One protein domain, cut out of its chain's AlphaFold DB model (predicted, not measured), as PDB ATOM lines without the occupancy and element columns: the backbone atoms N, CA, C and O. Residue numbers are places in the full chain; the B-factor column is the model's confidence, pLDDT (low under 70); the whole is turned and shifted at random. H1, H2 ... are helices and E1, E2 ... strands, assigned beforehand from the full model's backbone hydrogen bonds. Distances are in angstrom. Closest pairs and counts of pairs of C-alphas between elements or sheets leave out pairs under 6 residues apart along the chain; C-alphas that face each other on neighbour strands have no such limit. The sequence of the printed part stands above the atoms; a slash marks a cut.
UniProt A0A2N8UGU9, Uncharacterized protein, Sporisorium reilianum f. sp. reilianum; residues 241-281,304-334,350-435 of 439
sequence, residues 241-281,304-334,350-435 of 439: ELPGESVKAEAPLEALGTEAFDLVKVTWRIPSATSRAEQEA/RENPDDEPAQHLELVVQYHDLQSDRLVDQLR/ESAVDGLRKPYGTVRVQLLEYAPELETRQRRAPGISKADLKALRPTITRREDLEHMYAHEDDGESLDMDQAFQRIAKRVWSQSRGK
ATOM      1  N   GLU A 241     347.238   6.118  -3.148       81.62
ATOM      2  CA  GLU A 241     348.531   6.780  -2.965       81.62
ATOM      3  C   GLU A 241     348.676   7.330  -1.539       81.62
ATOM      4  O   GLU A 241     347.927   8.220  -1.100       81.62
ATOM      5  N   LEU A 242     349.672   6.821  -0.813       82.94
ATOM      6  CA  LEU A 242     349.941   7.195   0.573       82.94
ATOM      7  C   LEU A 242     351.296   7.894   0.746       82.94
ATOM      8  O   LEU A 242     352.243   7.693  -0.018       82.94
ATOM      9  N   PRO A 243     351.436   8.749   1.779       75.38
ATOM     10  CA  PRO A 243     352.702   9.415   2.043       75.38
ATOM     11  C   PRO A 243     353.841   8.414   2.284       75.38
ATOM     12  O   PRO A 243     353.754   7.571   3.169       75.38
ATOM     13  N   GLY A 244     354.950   8.569   1.558       66.69
ATOM     14  CA  GLY A 244     356.154   7.762   1.771       66.69
ATOM     15  C   GLY A 244     356.218   6.462   0.966       66.69
ATOM     16  O   GLY A 244     357.150   5.690   1.180       66.69
ATOM     17  N   GLU A 245     355.297   6.231   0.027       63.88
ATOM     18  CA  GLU A 245     355.430   5.141  -0.941       63.88
ATOM     19  C   GLU A 245     356.712   5.294  -1.769       63.88
ATOM     20  O   GLU A 245     356.941   6.308  -2.432       63.88
ATOM     21  N   SER A 246     357.568   4.271  -1.712       54.47
ATOM     22  CA  SER A 246     358.709   4.130  -2.614       54.47
ATOM     23  C   SER A 246     358.432   2.971  -3.567       54.47
ATOM     24  O   SER A 246     357.950   1.922  -3.144       54.47
ATOM     25  N   VAL A 247     358.794   3.140  -4.839       52.06
ATOM     26  CA  VAL A 247     358.526   2.222  -5.970       52.06
ATOM     27  C   VAL A 247     359.096   0.795  -5.773       52.06
ATOM     28  O   VAL A 247     358.893  -0.076  -6.610       52.06
ATOM     29  N   LYS A 248     359.837   0.534  -4.687       47.53
ATOM     30  CA  LYS A 248     360.607  -0.702  -4.469       47.53
ATOM     31  C   LYS A 248     360.219  -1.519  -3.227       47.53
ATOM     32  O   LYS A 248     360.832  -2.561  -3.019       47.53
ATOM     33  N   ALA A 249     359.263  -1.081  -2.407       50.19
ATOM     34  CA  ALA A 249     358.864  -1.818  -1.201       50.19
ATOM     35  C   ALA A 249     357.618  -2.692  -1.443       50.19
ATOM     36  O   ALA A 249     356.766  -2.338  -2.255       50.19
ATOM     37  N   GLU A 250     357.534  -3.829  -0.742       54.41
ATOM     38  CA  GLU A 250     356.344  -4.694  -0.671       54.41
ATOM     39  C   GLU A 250     355.074  -3.879  -0.386       54.41
ATOM     40  O   GLU A 250     355.158  -2.832   0.260       54.41
ATOM     41  N   ALA A 251     353.921  -4.362  -0.872       57.56
ATOM     42  CA  ALA A 251     352.647  -3.642  -0.877       57.56
ATOM     43  C   ALA A 251     352.386  -2.955   0.483       57.56
ATOM     44  O   ALA A 251     352.130  -3.634   1.477       57.56
ATOM     45  N   PRO A 252     352.494  -1.616   0.563       76.31
ATOM     46  CA  PRO A 252     352.476  -0.912   1.841       76.31
ATOM     47  C   PRO A 252     351.074  -0.864   2.451       76.31
ATOM     48  O   PRO A 252     350.936  -0.525   3.624       76.31
ATOM     49  N   LEU A 253     350.041  -1.185   1.672       85.69
ATOM     50  CA  LEU A 253     348.645  -1.036   2.031       85.69
ATOM     51  C   LEU A 253     347.867  -2.310   1.711       85.69
ATOM     52  O   LEU A 253     347.859  -2.788   0.581       85.69
ATOM     53  N   GLU A 254     347.181  -2.835   2.716       87.88
ATOM     54  CA  GLU A 254     346.315  -3.999   2.596       87.88
ATOM     55  C   GLU A 254     344.901  -3.627   3.033       87.88
ATOM     56  O   GLU A 254     344.692  -3.153   4.150       87.88
ATOM     57  N   ALA A 255     343.916  -3.871   2.172       89.31
ATOM     58  CA  ALA A 255     342.503  -3.724   2.500       89.31
ATOM     59  C   ALA A 255     341.810  -5.081   2.359       89.31
ATOM     60  O   ALA A 255     341.834  -5.699   1.291       89.31
ATOM     61  N   LEU A 256     341.209  -5.545   3.451       88.62
ATOM     62  CA  LEU A 256     340.525  -6.824   3.573       88.62
ATOM     63  C   LEU A 256     339.073  -6.593   3.980       88.62
ATOM     64  O   LEU A 256     338.767  -5.684   4.750       88.62
ATOM     65  N   GLY A 257     338.183  -7.447   3.488       87.19
ATOM     66  CA  GLY A 257     336.781  -7.470   3.878       87.19
ATOM     67  C   GLY A 257     336.335  -8.887   4.204       87.19
ATOM     68  O   GLY A 257     336.907  -9.861   3.709       87.19
ATOM     69  N   THR A 258     335.313  -9.004   5.040       89.19
ATOM     70  CA  THR A 258     334.510 -10.227   5.151       89.19
ATOM     71  C   THR A 258     333.767 -10.509   3.846       89.19
ATOM     72  O   THR A 258     333.673  -9.656   2.966       89.19
ATOM     73  N   GLU A 259     333.193 -11.706   3.714       86.62
ATOM     74  CA  GLU A 259     332.437 -12.078   2.513       86.62
ATOM     75  C   GLU A 259     331.253 -11.134   2.237       86.62
ATOM     76  O   GLU A 259     331.012 -10.775   1.087       86.62
ATOM     77  N   ALA A 260     330.563 -10.677   3.286       85.81
ATOM     78  CA  ALA A 260     329.465  -9.718   3.181       85.81
ATOM     79  C   ALA A 260     329.933  -8.251   3.105       85.81
ATOM     80  O   ALA A 260     329.109  -7.360   2.897       85.81
ATOM     81  N   PHE A 261     331.233  -7.985   3.294       88.62
ATOM     82  CA  PHE A 261     331.796  -6.644   3.502       88.62
ATOM     83  C   PHE A 261     331.051  -5.841   4.587       88.62
ATOM     84  O   PHE A 261     330.920  -4.621   4.508       88.62
ATOM     85  N   ASP A 262     330.571  -6.537   5.616       87.56
ATOM     86  CA  ASP A 262     330.071  -5.961   6.866       87.56
ATOM     87  C   ASP A 262     331.218  -5.548   7.798       87.56
ATOM     88  O   ASP A 262     331.030  -4.724   8.685       87.56
ATOM     89  N   LEU A 263     332.430  -6.055   7.570       90.44
ATOM     90  CA  LEU A 263     333.641  -5.636   8.260       90.44
ATOM     91  C   LEU A 263     334.746  -5.385   7.235       90.44
ATOM     92  O   LEU A 263     335.145  -6.299   6.511       90.44
ATOM     93  N   VAL A 264     335.262  -4.159   7.205       90.75
ATOM     94  CA  VAL A 264     336.389  -3.748   6.362       90.75
ATOM     95  C   VAL A 264     337.567  -3.388   7.254       90.75
ATOM     96  O   VAL A 264     337.445  -2.592   8.184       90.75
ATOM     97  N   LYS A 265     338.724  -3.980   6.970       92.25
ATOM     98  CA  LYS A 265     339.984  -3.744   7.669       92.25
ATOM     99  C   LYS A 265     341.024  -3.231   6.684       92.25
ATOM    100  O   LYS A 265     341.362  -3.920   5.730       92.25
ATOM    101  N   VAL A 266     341.579  -2.061   6.965       92.06
ATOM    102  CA  VAL A 266     342.644  -1.430   6.184       92.06
ATOM    103  C   VAL A 266     343.890  -1.346   7.051       92.06
ATOM    104  O   VAL A 266     343.839  -0.823   8.160       92.06
ATOM    105  N   THR A 267     345.009  -1.871   6.566       91.25
ATOM    106  CA  THR A 267     346.296  -1.877   7.263       91.25
ATOM    107  C   THR A 267     347.339  -1.212   6.383       91.25
ATOM    108  O   THR A 267     347.631  -1.692   5.294       91.25
ATOM    109  N   TRP A 268     347.916  -0.117   6.860       90.81
ATOM    110  CA  TRP A 268     349.000   0.594   6.194       90.81
ATOM    111  C   TRP A 268     350.300   0.427   6.978       90.81
ATOM    112  O   TRP A 268     350.376   0.811   8.147       90.81
ATOM    113  N   ARG A 269     351.340  -0.115   6.344       87.38
ATOM    114  CA  ARG A 269     352.702  -0.156   6.879       87.38
ATOM    115  C   ARG A 269     353.339   1.217   6.708       87.38
ATOM    116  O   ARG A 269     353.635   1.642   5.594       87.38
ATOM    117  N   ILE A 270     353.567   1.901   7.823       85.19
ATOM    118  CA  ILE A 270     354.155   3.237   7.836       85.19
ATOM    119  C   ILE A 270     355.643   3.107   7.481       85.19
ATOM    120  O   ILE A 270     356.369   2.399   8.186       85.19
ATOM    121  N   PRO A 271     356.127   3.782   6.424       77.06
ATOM    122  CA  PRO A 271     357.544   3.768   6.091       77.06
ATOM    123  C   PRO A 271     358.395   4.371   7.218       77.06
ATOM    124  O   PRO A 271     358.076   5.439   7.747       77.06
ATOM    125  N   SER A 272     359.503   3.717   7.567       68.88
ATOM    126  CA  SER A 272     360.461   4.258   8.533       68.88
ATOM    127  C   SER A 272     361.113   5.538   7.996       68.88
ATOM    128  O   SER A 272     361.434   5.649   6.814       68.88
ATOM    129  N   ALA A 273     361.349   6.531   8.859       58.09
ATOM    130  CA  ALA A 273     361.998   7.790   8.460       58.09
ATOM    131  C   ALA A 273     363.445   7.589   7.950       58.09
ATOM    132  O   ALA A 273     363.968   8.396   7.181       58.09
ATOM    133  N   THR A 274     364.072   6.498   8.369       53.66
ATOM    134  CA  THR A 274     365.465   6.100   8.133       53.66
ATOM    135  C   THR A 274     365.680   5.536   6.732       53.66
ATOM    136  O   THR A 274     366.626   5.952   6.069       53.66
ATOM    137  N   SER A 275     364.742   4.735   6.211       50.62
ATOM    138  CA  SER A 275     364.822   4.171   4.850       50.62
ATOM    139  C   SER A 275     364.766   5.236   3.748       50.62
ATOM    140  O   SER A 275     365.210   5.016   2.624       50.62
ATOM    141  N   ARG A 276     364.222   6.420   4.056       49.94
ATOM    142  CA  ARG A 276     364.176   7.560   3.131       49.94
ATOM    143  C   ARG A 276     365.420   8.445   3.215       49.94
ATOM    144  O   ARG A 276     365.890   8.919   2.185       49.94
ATOM    145  N   ALA A 277     365.968   8.646   4.416       50.41
ATOM    146  CA  ALA A 277     367.249   9.336   4.581       50.41
ATOM    147  C   ALA A 277     368.392   8.589   3.869       50.41
ATOM    148  O   ALA A 277     369.354   9.216   3.444       50.41
ATOM    149  N   GLU A 278     368.269   7.271   3.700       48.84
ATOM    150  CA  GLU A 278     369.178   6.436   2.907       48.84
ATOM    151  C   GLU A 278     369.106   6.723   1.399       48.84
ATOM    152  O   GLU A 278     370.151   6.840   0.771       48.84
ATOM    153  N   GLN A 279     367.911   6.918   0.824       49.81
ATOM    154  CA  GLN A 279     367.751   7.280  -0.597       49.81
ATOM    155  C   GLN A 279     368.242   8.701  -0.896       49.81
ATOM    156  O   GLN A 279     368.941   8.914  -1.878       49.81
ATOM    157  N   GLU A 280     367.918   9.667  -0.032       48.91
ATOM    158  CA  GLU A 280     368.353  11.058  -0.216       48.91
ATOM    159  C   GLU A 280     369.865  11.245   0.061       48.91
ATOM    160  O   GLU A 280     370.468  12.169  -0.481       48.91
ATOM    161  N   ALA A 281     370.498  10.381   0.872       50.78
ATOM    162  CA  ALA A 281     371.939  10.429   1.152       50.78
ATOM    163  C   ALA A 281     372.800   9.651   0.140       50.78
ATOM    164  O   ALA A 281     373.900  10.108  -0.171       50.78
ATOM    165  N   ARG A 304     372.583   0.173   9.161       51.59
ATOM    166  CA  ARG A 304     371.415   0.859   8.580       51.59
ATOM    167  C   ARG A 304     370.755   0.037   7.464       51.59
ATOM    168  O   ARG A 304     369.546  -0.105   7.454       51.59
ATOM    169  N   GLU A 305     371.553  -0.647   6.641       46.41
ATOM    170  CA  GLU A 305     371.117  -1.610   5.612       46.41
ATOM    171  C   GLU A 305     370.463  -2.881   6.175       46.41
ATOM    172  O   GLU A 305     370.015  -3.722   5.399       46.41
ATOM    173  N   ASN A 306     370.425  -3.057   7.498       50.75
ATOM    174  CA  ASN A 306     369.775  -4.198   8.122       50.75
ATOM    175  C   ASN A 306     368.350  -3.772   8.539       50.75
ATOM    176  O   ASN A 306     368.185  -3.219   9.628       50.75
ATOM    177  N   PRO A 307     367.310  -4.021   7.713       53.59
ATOM    178  CA  PRO A 307     365.927  -3.613   8.001       53.59
ATOM    179  C   PRO A 307     365.358  -4.262   9.272       53.59
ATOM    180  O   PRO A 307     364.286  -3.894   9.741       53.59
ATOM    181  N   ASP A 308     366.090  -5.222   9.840       54.38
ATOM    182  CA  ASP A 308     365.676  -6.009  10.984       54.38
ATOM    183  C   ASP A 308     365.877  -5.312  12.356       54.38
ATOM    184  O   ASP A 308     365.473  -5.884  13.373       54.38
ATOM    185  N   ASP A 309     366.503  -4.126  12.408       57.19
ATOM    186  CA  ASP A 309     366.852  -3.415  13.658       57.19
ATOM    187  C   ASP A 309     365.824  -2.347  14.102       57.19
ATOM    188  O   ASP A 309     365.901  -1.857  15.234       57.19
ATOM    189  N   GLU A 310     364.838  -1.995  13.268       64.44
ATOM    190  CA  GLU A 310     363.829  -0.978  13.602       64.44
ATOM    191  C   GLU A 310     362.430  -1.557  13.863       64.44
ATOM    192  O   GLU A 310     362.018  -2.517  13.208       64.44
ATOM    193  N   PRO A 311     361.666  -0.979  14.811       71.44
ATOM    194  CA  PRO A 311     360.284  -1.379  15.039       71.44
ATOM    195  C   PRO A 311     359.397  -0.957  13.860       71.44
ATOM    196  O   PRO A 311     359.370   0.214  13.476       71.44
ATOM    197  N   ALA A 312     358.632  -1.898  13.307       80.06
ATOM    198  CA  ALA A 312     357.672  -1.606  12.245       80.06
ATOM    199  C   ALA A 312     356.374  -1.036  12.837       80.06
ATOM    200  O   ALA A 312     355.780  -1.628  13.741       80.06
ATOM    201  N   GLN A 313     355.917   0.107  12.319       86.19
ATOM    202  CA  GLN A 313     354.660   0.740  12.726       86.19
ATOM    203  C   GLN A 313     353.598   0.563  11.646       86.19
ATOM    204  O   GLN A 313     353.837   0.869  10.478       86.19
ATOM    205  N   HIS A 314     352.427   0.050  12.011       89.62
ATOM    206  CA  HIS A 314     351.301  -0.121  11.097       89.62
ATOM    207  C   HIS A 314     350.103   0.684  11.610       89.62
ATOM    208  O   HIS A 314     349.778   0.637  12.795       89.62
ATOM    209  N   LEU A 315     349.432   1.411  10.722       90.88
ATOM    210  CA  LEU A 315     348.142   2.038  10.990       90.88
ATOM    211  C   LEU A 315     347.031   1.082  10.553       90.88
ATOM    212  O   LEU A 315     346.981   0.687   9.392       90.88
ATOM    213  N   GLU A 316     346.137   0.737  11.467       92.88
ATOM    214  CA  GLU A 316     344.994  -0.134  11.220       92.88
ATOM    215  C   GLU A 316     343.690   0.657  11.383       92.88
ATOM    216  O   GLU A 316     343.452   1.282  12.418       92.88
ATOM    217  N   LEU A 317     342.840   0.628  10.359       92.06
ATOM    218  CA  LEU A 317     341.462   1.111  10.385       92.06
ATOM    219  C   LEU A 317     340.535  -0.099  10.267       92.06
ATOM    220  O   LEU A 317     340.670  -0.900   9.345       92.06
ATOM    221  N   VAL A 318     339.571  -0.210  11.174       92.00
ATOM    222  CA  VAL A 318     338.530  -1.238  11.150       92.00
ATOM    223  C   VAL A 318     337.173  -0.551  11.143       92.00
ATOM    224  O   VAL A 318     336.861   0.212  12.056       92.00
ATOM    225  N   VAL A 319     336.368  -0.828  10.123       90.50
ATOM    226  CA  VAL A 319     335.000  -0.324   9.979       90.50
ATOM    227  C   VAL A 319     334.054  -1.516   9.987       90.50
ATOM    228  O   VAL A 319     334.140  -2.379   9.118       90.50
ATOM    229  N   GLN A 320     333.174  -1.575  10.982       90.25
ATOM    230  CA  GLN A 320     332.116  -2.575  11.095       90.25
ATOM    231  C   GLN A 320     330.772  -1.919  10.780       90.25
ATOM    232  O   GLN A 320     330.371  -0.994  11.478       90.25
ATOM    233  N   TYR A 321     330.070  -2.396   9.763       87.62
ATOM    234  CA  TYR A 321     328.735  -1.950   9.390       87.62
ATOM    235  C   TYR A 321     327.685  -2.785  10.124       87.62
ATOM    236  O   TYR A 321     327.676  -4.009  10.017       87.62
ATOM    237  N   HIS A 322     326.799  -2.119  10.863       83.44
ATOM    238  CA  HIS A 322     325.679  -2.779  11.550       83.44
ATOM    239  C   HIS A 322     324.444  -2.848  10.658       83.44
ATOM    240  O   HIS A 322     323.667  -3.797  10.755       83.44
ATOM    241  N   ASP A 323     324.301  -1.873   9.759       77.19
ATOM    242  CA  ASP A 323     323.300  -1.906   8.706       77.19
ATOM    243  C   ASP A 323     323.919  -2.393   7.385       77.19
ATOM    244  O   ASP A 323     324.965  -1.919   6.929       77.19
ATOM    245  N   LEU A 324     323.282  -3.383   6.764       81.69
ATOM    246  CA  LEU A 324     323.672  -3.931   5.464       81.69
ATOM    247  C   LEU A 324     322.864  -3.322   4.309       81.69
ATOM    248  O   LEU A 324     323.066  -3.704   3.156       81.69
ATOM    249  N   GLN A 325     321.947  -2.394   4.589       78.81
ATOM    250  CA  GLN A 325     321.265  -1.586   3.580       78.81
ATOM    251  C   GLN A 325     322.088  -0.331   3.267       78.81
ATOM    252  O   GLN A 325     322.982   0.046   4.020       78.81
ATOM    253  N   SER A 326     321.796   0.289   2.120       65.94
ATOM    254  CA  SER A 326     322.216   1.664   1.851       65.94
ATOM    255  C   SER A 326     321.057   2.615   2.145       65.94
ATOM    256  O   SER A 326     320.048   2.583   1.433       65.94
ATOM    257  N   ASP A 327     321.234   3.469   3.146       57.12
ATOM    258  CA  ASP A 327     320.372   4.557   3.604       57.12
ATOM    259  C   ASP A 327     320.082   5.580   2.501       57.12
ATOM    260  O   ASP A 327     318.967   6.093   2.408       57.12
ATOM    261  N   ARG A 328     321.032   5.848   1.592       58.16
ATOM    262  CA  ARG A 328     320.851   6.802   0.472       58.16
ATOM    263  C   ARG A 328     319.746   6.416  -0.513       58.16
ATOM    264  O   ARG A 328     319.280   7.269  -1.268       58.16
ATOM    265  N   LEU A 329     319.352   5.146  -0.531       55.53
ATOM    266  CA  LEU A 329     318.295   4.608  -1.393       55.53
ATOM    267  C   LEU A 329     317.026   4.237  -0.606       55.53
ATOM    268  O   LEU A 329     316.072   3.697  -1.181       55.53
ATOM    269  N   VAL A 330     316.995   4.507   0.703       56.34
ATOM    270  CA  VAL A 330     315.808   4.307   1.535       56.34
ATOM    271  C   VAL A 330     314.878   5.503   1.354       56.34
ATOM    272  O   VAL A 330     315.197   6.642   1.681       56.34
ATOM    273  N   ASP A 331     313.705   5.233   0.790       50.94
ATOM    274  CA  ASP A 331     312.678   6.242   0.562       50.94
ATOM    275  C   ASP A 331     311.996   6.598   1.898       50.94
ATOM    276  O   ASP A 331     311.472   5.714   2.581       50.94
ATOM    277  N   GLN A 332     311.991   7.882   2.283       46.09
ATOM    278  CA  GLN A 332     311.457   8.365   3.576       46.09
ATOM    279  C   GLN A 332     309.948   8.106   3.748       46.09
ATOM    280  O   GLN A 332     309.419   8.202   4.853       46.09
ATOM    281  N   LEU A 333     309.251   7.787   2.653       43.59
ATOM    282  CA  LEU A 333     307.821   7.472   2.613       43.59
ATOM    283  C   LEU A 333     307.513   5.977   2.814       43.59
ATOM    284  O   LEU A 333     306.342   5.590   2.774       43.59
ATOM    285  N   ARG A 334     308.525   5.117   3.016       53.03
ATOM    286  CA  ARG A 334     308.282   3.703   3.335       53.03
ATOM    287  C   ARG A 334     307.596   3.592   4.700       53.03
ATOM    288  O   ARG A 334     307.970   4.310   5.625       53.03
ATOM    289  N   GLU A 350     326.111  -6.287  20.729       45.44
ATOM    290  CA  GLU A 350     327.513  -6.507  21.093       45.44
ATOM    291  C   GLU A 350     328.369  -6.307  19.840       45.44
ATOM    292  O   GLU A 350     328.525  -7.196  19.001       45.44
ATOM    293  N   SER A 351     328.886  -5.092  19.674       53.12
ATOM    294  CA  SER A 351     329.802  -4.778  18.597       53.12
ATOM    295  C   SER A 351     331.044  -5.619  18.844       53.12
ATOM    296  O   SER A 351     331.714  -5.466  19.867       53.12
ATOM    297  N   ALA A 352     331.358  -6.522  17.914       62.75
ATOM    298  CA  ALA A 352     332.582  -7.320  17.976       62.75
ATOM    299  C   ALA A 352     333.834  -6.423  18.067       62.75
ATOM    300  O   ALA A 352     334.892  -6.849  18.540       62.75
ATOM    301  N   VAL A 353     333.702  -5.169  17.624       74.12
ATOM    302  CA  VAL A 353     334.726  -4.135  17.675       74.12
ATOM    303  C   VAL A 353     334.319  -3.033  18.659       74.12
ATOM    304  O   VAL A 353     333.331  -2.334  18.451       74.12
ATOM    305  N   ASP A 354     335.129  -2.829  19.698       81.56
ATOM    306  CA  ASP A 354     335.072  -1.638  20.556       81.56
ATOM    307  C   ASP A 354     335.679  -0.432  19.809       81.56
ATOM    308  O   ASP A 354     336.870  -0.442  19.483       81.56
ATOM    309  N   GLY A 355     334.863   0.573  19.484       84.00
ATOM    310  CA  GLY A 355     335.219   1.700  18.615       84.00
ATOM    311  C   GLY A 355     334.230   2.869  18.716       84.00
ATOM    312  O   GLY A 355     333.271   2.829  19.486       84.00
ATOM    313  N   LEU A 356     334.449   3.925  17.932       86.69
ATOM    314  CA  LEU A 356     333.517   5.043  17.799       86.69
ATOM    315  C   LEU A 356     332.240   4.586  17.077       86.69
ATOM    316  O   LEU A 356     332.280   4.215  15.903       86.69
ATOM    317  N   ARG A 357     331.098   4.649  17.768       86.81
ATOM    318  CA  ARG A 357     329.792   4.270  17.212       86.81
ATOM    319  C   ARG A 357     329.220   5.381  16.327       86.81
ATOM    320  O   ARG A 357     329.246   6.560  16.688       86.81
ATOM    321  N   LYS A 358     328.684   4.995  15.173       83.62
ATOM    322  CA  LYS A 358     328.018   5.840  14.174       83.62
ATOM    323  C   LYS A 358     326.698   5.196  13.729       83.62
ATOM    324  O   LYS A 358     326.501   4.015  14.001       83.62
ATOM    325  N   PRO A 359     325.800   5.938  13.050       79.56
ATOM    326  CA  PRO A 359     324.524   5.388  12.584       79.56
ATOM    327  C   PRO A 359     324.686   4.132  11.716       79.56
ATOM    328  O   PRO A 359     323.999   3.146  11.940       79.56
ATOM    329  N   TYR A 360     325.669   4.133  10.812       78.56
ATOM    330  CA  TYR A 360     325.948   3.014   9.908       78.56
ATOM    331  C   TYR A 360     326.715   1.849  10.554       78.56
ATOM    332  O   TYR A 360     326.809   0.768   9.968       78.56
ATOM    333  N   GLY A 361     327.346   2.048  11.719       85.44
ATOM    334  CA  GLY A 361     328.390   1.125  12.148       85.44
ATOM    335  C   GLY A 361     329.271   1.568  13.311       85.44
ATOM    336  O   GLY A 361     328.926   2.409  14.138       85.44
ATOM    337  N   THR A 362     330.441   0.956  13.411       89.50
ATOM    338  CA  THR A 362     331.476   1.253  14.401       89.50
ATOM    339  C   THR A 362     332.825   1.366  13.709       89.50
ATOM    340  O   THR A 362     333.189   0.522  12.894       89.50
ATOM    341  N   VAL A 363     333.566   2.422  14.034       90.00
ATOM    342  CA  VAL A 363     334.876   2.727  13.457       90.00
ATOM    343  C   VAL A 363     335.933   2.623  14.543       90.00
ATOM    344  O   VAL A 363     335.788   3.203  15.617       90.00
ATOM    345  N   ARG A 364     337.031   1.931  14.258       92.00
ATOM    346  CA  ARG A 364     338.172   1.819  15.160       92.00
ATOM    347  C   ARG A 364     339.463   2.124  14.425       92.00
ATOM    348  O   ARG A 364     339.722   1.551  13.372       92.00
ATOM    349  N   VAL A 365     340.294   2.980  15.013       92.56
ATOM    350  CA  VAL A 365     341.628   3.287  14.487       92.56
ATOM    351  C   VAL A 365     342.671   2.901  15.522       92.56
ATOM    352  O   VAL A 365     342.596   3.287  16.692       92.56
ATOM    353  N   GLN A 366     343.661   2.127  15.094       93.00
ATOM    354  CA  GLN A 366     344.739   1.639  15.940       93.00
ATOM    355  C   GLN A 366     346.094   1.858  15.284       93.00
ATOM    356  O   GLN A 366     346.245   1.764  14.071       93.00
ATOM    357  N   LEU A 367     347.101   2.105  16.110       91.06
ATOM    358  CA  LEU A 367     348.497   2.049  15.715       91.06
ATOM    359  C   LEU A 367     349.124   0.806  16.355       91.06
ATOM    360  O   LEU A 367     349.083   0.637  17.579       91.06
ATOM    361  N   LEU A 368     349.665  -0.062  15.507       89.50
ATOM    362  CA  LEU A 368     350.321  -1.314  15.861       89.50
ATOM    363  C   LEU A 368     351.833  -1.121  15.764       89.50
ATOM    364  O   LEU A 368     352.349  -0.789  14.699       89.50
ATOM    365  N   GLU A 369     352.545  -1.359  16.857       87.06
ATOM    366  CA  GLU A 369     354.007  -1.306  16.886       87.06
ATOM    367  C   GLU A 369     354.568  -2.716  17.071       87.06
ATOM    368  O   GLU A 369     354.346  -3.362  18.102       87.06
ATOM    369  N   TYR A 370     355.279  -3.209  16.060       81.88
ATOM    370  CA  TYR A 370     355.960  -4.497  16.083       81.88
ATOM    371  C   TYR A 370     357.398  -4.334  16.571       81.88
ATOM    372  O   TYR A 370     358.084  -3.373  16.223       81.88
ATOM    373  N   ALA A 371     357.863  -5.300  17.366       77.50
ATOM    374  CA  ALA A 371     359.265  -5.379  17.764       77.50
ATOM    375  C   ALA A 371     360.175  -5.614  16.535       77.50
ATOM    376  O   ALA A 371     359.704  -6.186  15.545       77.50
ATOM    377  N   PRO A 372     361.463  -5.223  16.595       75.56
ATOM    378  CA  PRO A 372     362.410  -5.392  15.490       75.56
ATOM    379  C   PRO A 372     362.474  -6.841  14.988       75.56
ATOM    380  O   PRO A 372     362.436  -7.783  15.791       75.56
ATOM    381  N   GLU A 373     362.593  -7.051  13.672       66.31
ATOM    382  CA  GLU A 373     362.531  -8.401  13.095       66.31
ATOM    383  C   GLU A 373     363.606  -9.339  13.664       66.31
ATOM    384  O   GLU A 373     363.322 -10.522  13.866       66.31
ATOM    385  N   LEU A 374     364.795  -8.832  14.006       63.88
ATOM    386  CA  LEU A 374     365.863  -9.612  14.644       63.88
ATOM    387  C   LEU A 374     365.417 -10.226  15.975       63.88
ATOM    388  O   LEU A 374     365.657 -11.413  16.219       63.88
ATOM    389  N   GLU A 375     364.714  -9.459  16.809       62.19
ATOM    390  CA  GLU A 375     364.155  -9.963  18.066       62.19
ATOM    391  C   GLU A 375     363.053 -10.992  17.802       62.19
ATOM    392  O   GLU A 375     362.960 -12.007  18.500       62.19
ATOM    393  N   THR A 376     362.241 -10.780  16.762       62.22
ATOM    394  CA  THR A 376     361.172 -11.723  16.419       62.22
ATOM    395  C   THR A 376     361.701 -13.046  15.861       62.22
ATOM    396  O   THR A 376     361.190 -14.102  16.230       62.22
ATOM    397  N   ARG A 377     362.748 -13.029  15.024       62.81
ATOM    398  CA  ARG A 377     363.370 -14.229  14.437       62.81
ATOM    399  C   ARG A 377     364.072 -15.071  15.495       62.81
ATOM    400  O   ARG A 377     363.877 -16.284  15.516       62.81
ATOM    401  N   GLN A 378     364.808 -14.443  16.415       62.97
ATOM    402  CA  GLN A 378     365.424 -15.142  17.553       62.97
ATOM    403  C   GLN A 378     364.374 -15.846  18.424       62.97
ATOM    404  O   GLN A 378     364.590 -16.968  18.877       62.97
ATOM    405  N   ARG A 379     363.206 -15.219  18.602       62.47
ATOM    406  CA  ARG A 379     362.093 -15.766  19.389       62.47
ATOM    407  C   ARG A 379     361.201 -16.749  18.629       62.47
ATOM    408  O   ARG A 379     360.370 -17.371  19.273       62.47
ATOM    409  N   ARG A 380     361.350 -16.910  17.304       63.69
ATOM    410  CA  ARG A 380     360.599 -17.866  16.455       63.69
ATOM    411  C   ARG A 380     361.290 -19.235  16.288       63.69
ATOM    412  O   ARG A 380     360.754 -20.102  15.601       63.69
ATOM    413  N   ALA A 381     362.453 -19.453  16.906       63.47
ATOM    414  CA  ALA A 381     363.165 -20.735  16.876       63.47
ATOM    415  C   ALA A 381     362.384 -21.854  17.609       63.47
ATOM    416  O   ALA A 381     361.722 -21.572  18.603       63.47
ATOM    417  N   PRO A 382     362.436 -23.126  17.169       56.56
ATOM    418  CA  PRO A 382     361.629 -24.203  17.752       56.56
ATOM    419  C   PRO A 382     361.927 -24.415  19.251       56.56
ATOM    420  O   PRO A 382     363.072 -24.652  19.624       56.56
ATOM    421  N   GLY A 383     360.889 -24.347  20.103       66.12
ATOM    422  CA  GLY A 383     360.992 -24.474  21.576       66.12
ATOM    423  C   GLY A 383     360.401 -23.315  22.405       66.12
ATOM    424  O   GLY A 383     360.657 -23.223  23.602       66.12
ATOM    425  N   ILE A 384     359.628 -22.427  21.777       65.25
ATOM    426  CA  ILE A 384     359.175 -21.132  22.313       65.25
ATOM    427  C   ILE A 384     358.154 -21.283  23.451       65.25
ATOM    428  O   ILE A 384     357.177 -22.030  23.333       65.25
ATOM    429  N   SER A 385     358.322 -20.519  24.534       66.56
ATOM    430  CA  SER A 385     357.350 -20.474  25.628       66.56
ATOM    431  C   SER A 385     356.095 -19.665  25.250       66.56
ATOM    432  O   SER A 385     356.126 -18.767  24.407       66.56
ATOM    433  N   LYS A 386     354.957 -19.909  25.921       68.19
ATOM    434  CA  LYS A 386     353.742 -19.080  25.744       68.19
ATOM    435  C   LYS A 386     353.982 -17.587  26.038       68.19
ATOM    436  O   LYS A 386     353.260 -16.746  25.506       68.19
ATOM    437  N   ALA A 387     354.965 -17.258  26.880       65.56
ATOM    438  CA  ALA A 387     355.319 -15.881  27.214       65.56
ATOM    439  C   ALA A 387     356.021 -15.175  26.044       65.56
ATOM    440  O   ALA A 387     355.688 -14.035  25.729       65.56
ATOM    441  N   ASP A 388     356.902 -15.882  25.339       65.19
ATOM    442  CA  ASP A 388     357.618 -15.348  24.178       65.19
ATOM    443  C   ASP A 388     356.674 -15.141  22.984       65.19
ATOM    444  O   ASP A 388     356.755 -14.120  22.307       65.19
ATOM    445  N   LEU A 389     355.690 -16.031  22.787       64.50
ATOM    446  CA  LEU A 389     354.609 -15.826  21.808       64.50
ATOM    447  C   LEU A 389     353.745 -14.599  22.133       64.50
ATOM    448  O   LEU A 389     353.291 -13.903  21.225       64.50
ATOM    449  N   LYS A 390     353.513 -14.310  23.420       66.62
ATOM    450  CA  LYS A 390     352.806 -13.092  23.843       66.62
ATOM    451  C   LYS A 390     353.650 -11.841  23.587       66.62
ATOM    452  O   LYS A 390     353.088 -10.816  23.225       66.62
ATOM    453  N   ALA A 391     354.970 -11.941  23.725       63.91
ATOM    454  CA  ALA A 391     355.906 -10.849  23.471       63.91
ATOM    455  C   ALA A 391     356.157 -10.575  21.974       63.91
ATOM    456  O   ALA A 391     356.743  -9.553  21.640       63.91
ATOM    457  N   LEU A 392     355.715 -11.468  21.081       67.94
ATOM    458  CA  LEU A 392     355.700 -11.264  19.627       67.94
ATOM    459  C   LEU A 392     354.443 -10.530  19.130       67.94
ATOM    460  O   LEU A 392     354.360 -10.207  17.945       67.94
ATOM    461  N   ARG A 393     353.444 -10.303  19.995       75.06
ATOM    462  CA  ARG A 393     352.247  -9.540  19.622       75.06
ATOM    463  C   ARG A 393     352.596  -8.053  19.518       75.06
ATOM    464  O   ARG A 393     353.341  -7.568  20.369       75.06
ATOM    465  N   PRO A 394     352.046  -7.333  18.526       82.38
ATOM    466  CA  PRO A 394     352.260  -5.899  18.427       82.38
ATOM    467  C   PRO A 394     351.698  -5.188  19.657       82.38
ATOM    468  O   PRO A 394     350.686  -5.604  20.232       82.38
ATOM    469  N   THR A 395     352.342  -4.089  20.033       85.19
ATOM    470  CA  THR A 395     351.764  -3.153  20.996       85.19
ATOM    471  C   THR A 395     350.664  -2.383  20.282       85.19
ATOM    472  O   THR A 395     350.910  -1.756  19.255       85.19
ATOM    473  N   ILE A 396     349.441  -2.468  20.803       88.31
ATOM    474  CA  ILE A 396     348.253  -1.874  20.187       88.31
ATOM    475  C   ILE A 396     347.913  -0.586  20.926       88.31
ATOM    476  O   ILE A 396     347.680  -0.608  22.135       88.31
ATOM    477  N   THR A 397     347.841   0.526  20.201       89.56
ATOM    478  CA  THR A 397     347.397   1.815  20.745       89.56
ATOM    479  C   THR A 397     346.171   2.310  19.986       89.56
ATOM    480  O   THR A 397     346.218   2.517  18.776       89.56
ATOM    481  N   ARG A 398     345.046   2.480  20.690       90.94
ATOM    482  CA  ARG A 398     343.815   3.041  20.110       90.94
ATOM    483  C   ARG A 398     343.977   4.548  19.913       90.94
ATOM    484  O   ARG A 398     344.525   5.229  20.779       90.94
ATOM    485  N   ARG A 399     343.492   5.067  18.785       89.44
ATOM    486  CA  ARG A 399     343.565   6.485  18.412       89.44
ATOM    487  C   ARG A 399     342.168   7.060  18.198       89.44
ATOM    488  O   ARG A 399     341.727   7.243  17.069       89.44
ATOM    489  N   GLU A 400     341.494   7.378  19.301       90.00
ATOM    490  CA  GLU A 400     340.150   7.985  19.298       90.00
ATOM    491  C   GLU A 400     340.116   9.340  18.570       90.00
ATOM    492  O   GLU A 400     339.139   9.675  17.902       90.00
ATOM    493  N   ASP A 401     341.212  10.105  18.618       90.44
ATOM    494  CA  ASP A 401     341.352  11.360  17.874       90.44
ATOM    495  C   ASP A 401     341.224  11.147  16.358       90.44
ATOM    496  O   ASP A 401     340.584  11.940  15.666       90.44
ATOM    497  N   LEU A 402     341.796  10.055  15.847       90.38
ATOM    498  CA  LEU A 402     341.732   9.692  14.433       90.38
ATOM    499  C   LEU A 402     340.391   9.050  14.061       90.38
ATOM    500  O   LEU A 402     339.931   9.259  12.944       90.38
ATOM    501  N   GLU A 403     339.740   8.334  14.984       91.62
ATOM    502  CA  GLU A 403     338.371   7.821  14.800       91.62
ATOM    503  C   GLU A 403     337.388   8.974  14.547       91.62
ATOM    504  O   GLU A 403     336.604   8.937  13.597       91.62
ATOM    505  N   HIS A 404     337.469  10.042  15.346       88.62
ATOM    506  CA  HIS A 404     336.641  11.232  15.148       88.62
ATOM    507  C   HIS A 404     336.956  11.969  13.842       88.62
ATOM    508  O   HIS A 404     336.030  12.454  13.194       88.62
ATOM    509  N   MET A 405     338.233  12.045  13.447       88.31
ATOM    510  CA  MET A 405     338.626  12.634  12.161       88.31
ATOM    511  C   MET A 405     338.092  11.823  10.978       88.31
ATOM    512  O   MET A 405     337.504  12.409  10.075       88.31
ATOM    513  N   TYR A 406     338.243  10.494  11.009       88.62
ATOM    514  CA  TYR A 406     337.687   9.593   9.996       88.62
ATOM    515  C   TYR A 406     336.197   9.846   9.813       88.62
ATOM    516  O   TYR A 406     335.714  10.132   8.724       88.62
ATOM    517  N   ALA A 407     335.473   9.798  10.926       85.56
ATOM    518  CA  ALA A 407     334.026   9.775  10.919       85.56
ATOM    519  C   ALA A 407     333.394  11.172  10.763       85.56
ATOM    520  O   ALA A 407     332.175  11.315  10.862       85.56
ATOM    521  N   HIS A 408     334.216  12.211  10.592       85.44
ATOM    522  CA  HIS A 408     333.788  13.518  10.102       85.44
ATOM    523  C   HIS A 408     333.778  13.576   8.568       85.44
ATOM    524  O   HIS A 408     333.078  14.402   7.991       85.44
ATOM    525  N   GLU A 409     334.563  12.718   7.919       82.62
ATOM    526  CA  GLU A 409     334.754  12.697   6.468       82.62
ATOM    527  C   GLU A 409     333.988  11.558   5.803       82.62
ATOM    528  O   GLU A 409     333.452  11.747   4.716       82.62
ATOM    529  N   ASP A 410     333.915  10.407   6.468       81.00
ATOM    530  CA  ASP A 410     333.151   9.249   6.023       81.00
ATOM    531  C   ASP A 410     331.813   9.156   6.767       81.00
ATOM    532  O   ASP A 410     331.758   8.974   7.992       81.00
ATOM    533  N   ASP A 411     330.725   9.268   6.006       75.44
ATOM    534  CA  ASP A 411     329.353   9.093   6.485       75.44
ATOM    535  C   ASP A 411     328.904   7.620   6.459       75.44
ATOM    536  O   ASP A 411     327.772   7.338   6.846       75.44
ATOM    537  N   GLY A 412     329.785   6.696   6.048       68.75
ATOM    538  CA  GLY A 412     329.550   5.252   6.000       68.75
ATOM    539  C   GLY A 412     328.992   4.744   4.672       68.75
ATOM    540  O   GLY A 412     329.010   3.538   4.426       68.75
ATOM    541  N   GLU A 413     328.534   5.639   3.797       63.56
ATOM    542  CA  GLU A 413     327.991   5.298   2.474       63.56
ATOM    543  C   GLU A 413     328.629   6.087   1.332       63.56
ATOM    544  O   GLU A 413     328.353   5.835   0.152       63.56
ATOM    545  N   SER A 414     329.454   7.076   1.659       59.88
ATOM    546  CA  SER A 414     330.119   7.924   0.696       59.88
ATOM    547  C   SER A 414     331.280   7.210   0.009       59.88
ATOM    548  O   SER A 414     331.889   6.260   0.495       59.88
ATOM    549  N   LEU A 415     331.621   7.726  -1.171       65.56
ATOM    550  CA  LEU A 415     332.814   7.337  -1.927       65.56
ATOM    551  C   LEU A 415     334.102   7.899  -1.294       65.56
ATOM    552  O   LEU A 415     335.148   7.897  -1.950       65.56
ATOM    553  N   ASP A 416     334.018   8.421  -0.065       79.88
ATOM    554  CA  ASP A 416     335.036   9.264   0.556       79.88
ATOM    555  C   ASP A 416     335.909   8.508   1.559       79.88
ATOM    556  O   ASP A 416     336.834   9.103   2.105       79.88
ATOM    557  N   MET A 417     335.706   7.198   1.747       85.56
ATOM    558  CA  MET A 417     336.582   6.357   2.575       85.56
ATOM    559  C   MET A 417     338.062   6.485   2.169       85.56
ATOM    560  O   MET A 417     338.934   6.573   3.034       85.56
ATOM    561  N   ASP A 418     338.347   6.593   0.865       87.75
ATOM    562  CA  ASP A 418     339.690   6.888   0.339       87.75
ATOM    563  C   ASP A 418     340.241   8.210   0.891       87.75
ATOM    564  O   ASP A 418     341.374   8.286   1.368       87.75
ATOM    565  N   GLN A 419     339.430   9.269   0.849       87.88
ATOM    566  CA  GLN A 419     339.828  10.595   1.310       87.88
ATOM    567  C   GLN A 419     340.011  10.613   2.829       87.88
ATOM    568  O   GLN A 419     341.029  11.120   3.307       87.88
ATOM    569  N   ALA A 420     339.073  10.012   3.564       89.12
ATOM    570  CA  ALA A 420     339.101   9.887   5.015       89.12
ATOM    571  C   ALA A 420     340.367   9.163   5.481       89.12
ATOM    572  O   ALA A 420     341.108   9.658   6.339       89.12
ATOM    573  N   PHE A 421     340.685   8.029   4.852       90.12
ATOM    574  CA  PHE A 421     341.894   7.283   5.168       90.12
ATOM    575  C   PHE A 421     343.164   8.062   4.801       90.12
ATOM    576  O   PHE A 421     344.074   8.167   5.627       90.12
ATOM    577  N   GLN A 422     343.215   8.706   3.628       89.62
ATOM    578  CA  GLN A 422     344.344   9.561   3.247       89.62
ATOM    579  C   GLN A 422     344.589  10.694   4.249       89.62
ATOM    580  O   GLN A 422     345.746  11.017   4.537       89.62
ATOM    581  N   ARG A 423     343.541  11.340   4.778       88.88
ATOM    582  CA  ARG A 423     343.699  12.447   5.737       88.88
ATOM    583  C   ARG A 423     344.247  11.961   7.074       88.88
ATOM    584  O   ARG A 423     345.158  12.594   7.617       88.88
ATOM    585  N   ILE A 424     343.799  10.806   7.554       91.25
ATOM    586  CA  ILE A 424     344.348  10.178   8.764       91.25
ATOM    587  C   ILE A 424     345.795   9.749   8.546       91.25
ATOM    588  O   ILE A 424     346.655  10.081   9.363       91.25
ATOM    589  N   ALA A 425     346.097   9.093   7.423       88.75
ATOM    590  CA  ALA A 425     347.453   8.679   7.079       88.75
ATOM    591  C   ALA A 425     348.407   9.884   7.010       88.75
ATOM    592  O   ALA A 425     349.476   9.867   7.619       88.75
ATOM    593  N   LYS A 426     347.993  10.991   6.374       88.19
ATOM    594  CA  LYS A 426     348.747  12.261   6.353       88.19
ATOM    595  C   LYS A 426     348.969  12.829   7.754       88.19
ATOM    596  O   LYS A 426     350.065  13.311   8.053       88.19
ATOM    597  N   ARG A 427     347.963  12.769   8.631       89.12
ATOM    598  CA  ARG A 427     348.079  13.241  10.018       89.12
ATOM    599  C   ARG A 427     349.096  12.410  10.794       89.12
ATOM    600  O   ARG A 427     349.998  12.991  11.400       89.12
ATOM    601  N   VAL A 428     348.998  11.086  10.730       87.75
ATOM    602  CA  VAL A 428     349.944  10.158  11.367       87.75
ATOM    603  C   VAL A 428     351.358  10.372  10.827       87.75
ATOM    604  O   VAL A 428     352.290  10.525  11.614       87.75
ATOM    605  N   TRP A 429     351.511  10.517   9.510       84.19
ATOM    606  CA  TRP A 429     352.792  10.804   8.861       84.19
ATOM    607  C   TRP A 429     353.419  12.131   9.314       84.19
ATOM    608  O   TRP A 429     354.627  12.234   9.529       84.19
ATOM    609  N   SER A 430     352.610  13.176   9.501       84.19
ATOM    610  CA  SER A 430     353.104  14.457  10.024       84.19
ATOM    611  C   SER A 430     353.568  14.354  11.483       84.19
ATOM    612  O   SER A 430     354.549  14.989  11.868       84.19
ATOM    613  N   GLN A 431     352.896  13.523  12.287       83.88
ATOM    614  CA  GLN A 431     353.240  13.285  13.689       83.88
ATOM    615  C   GLN A 431     354.503  12.428  13.828       83.88
ATOM    616  O   GLN A 431     355.314  12.695  14.713       83.88
ATOM    617  N   SER A 432     354.699  11.438  12.952       72.62
ATOM    618  CA  SER A 432     355.908  10.608  12.950       72.62
ATOM    619  C   SER A 432     357.144  11.407  12.528       72.62
ATOM    620  O   SER A 432     358.187  11.279  13.162       72.62
ATOM    621  N   ARG A 433     357.015  12.326  11.560       63.00
ATOM    622  CA  ARG A 433     358.081  13.281  11.188       63.00
ATOM    623  C   ARG A 433     358.444  14.273  12.292       63.00
ATOM    624  O   ARG A 433     359.574  14.746  12.342       63.00
ATOM    625  N   GLY A 434     357.483  14.616  13.147       45.16
ATOM    626  CA  GLY A 434     357.651  15.590  14.223       45.16
ATOM    627  C   GLY A 434     358.299  15.042  15.496       45.16
ATOM    628  O   GLY A 434     358.564  15.830  16.399       45.16
ATOM    629  N   LYS A 435     358.549  13.729  15.601       46.78
ATOM    630  CA  LYS A 435     359.327  13.150  16.703       46.78
ATOM    631  C   LYS A 435     360.813  13.197  16.326       46.78
ATOM    632  O   LYS A 435     361.268  12.298  15.618       46.78
TER     633      LYS A 435
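Overview. This is residues 241 to 281, 304 to 334 and 350 to 435 of the 439 residues of an uncharacterized protein of Sporisorium reilianum f. sp. reilianum (UniProt A0A2N8UGU9). One twisted antiparallel sheet of six strands has a helical hairpin, H4 and H5, packed over one face, and no named helix is on the other. Beyond one end of the long strands E3 and E5 lie two small helices, H1 and H2, with a third, H3, off to the side near that end, and residues 329 to 334 stick out as a free tail beyond the other end. The printed part has 158 residues and a mixed class, with five named helices and six named strands, which follow along the chain as E1, E2, H1, E3, E4, E5, H2, H3, E6, H4, H5. The sheet is branched, and E5 has three neighbours in it, E3 on one side and E4 and E6 on the other side. The whole is only just loose, close to compact, with a radius of gyration of the C-alphas of 18.5 A, and it spans 64 by 42 by 26 A, only just elongated.

Along the chain. Start in the sheet with E3, residues 312 to 321, 29.1 A long, and E5, residues 361 to 370, 28.4 A. Find C-alpha 253 at (348.645, -1.036, 2.031), where E1 begins and runs to 257; E2 is residues 263 to 270, 22.4 A, E4 356 to 358 and E6 395 to 398. The helices are H1, residues 273 to 281, H2, 373 to 379, H3, 386 to 391, H4, 400 to 409, 14.7 A, and H5, 417 to 433, 24.2 A, which ends at C-alpha 433 at (358.081, 13.281, 11.188).

Arrangement. Look first at E3: E2 lies on one side, with N 266 and O 317 2.8 A apart, and E5 on the other, with N 316 and O 366 at 2.8 A. E1 and E2 form a hairpin, with N 254 and O 267 at 2.9 A. On the other side of E5 from E3 are E4, in a hairpin with it, with N 356 and O 363 at 2.8 A, and E6, with N 367 and O 397 at 2.8 A. H4 is on the sheet, over E5, at a height of 7.6 A; the closest C-alphas of H4 and E5, Glu 403 and Val 365, are 5.6 A apart. H5 is on the same face, over E2 and E3, at a height of 9.7 A. With residues 417 to 424 alone H5 touches H4, closest at the C-alphas of Tyr 406 and Ala 420, 5.2 A; they run opposite ways at 38 degrees, only just a steep tilt. H2 and H3 are close but not clearly touching, with the C-alphas of Arg 379 and Asp 388 closest at 6.6 A. H1, H2 and H3 are not on the sheet. O i to N i+4 pairs are within hydrogen-bond range throughout H2, H3 and H5, in 4 of 5 in H1 and 5 of 6 in H4.

Size, cuts and confidence. The two C-alphas farthest apart, Leu 333 and Gly 383, are 64.9 A apart. Residues 282 to 303 and 335 to 349 are not printed, with C-alpha gaps of 12.1 A and 28.1 A across the cuts. Of the links that are printed whole, none is long. Mean pLDDT of the printed part is 74.6, and 64 residues are under 70, among them 272 to 281, 326 to 334 and 373 to 392.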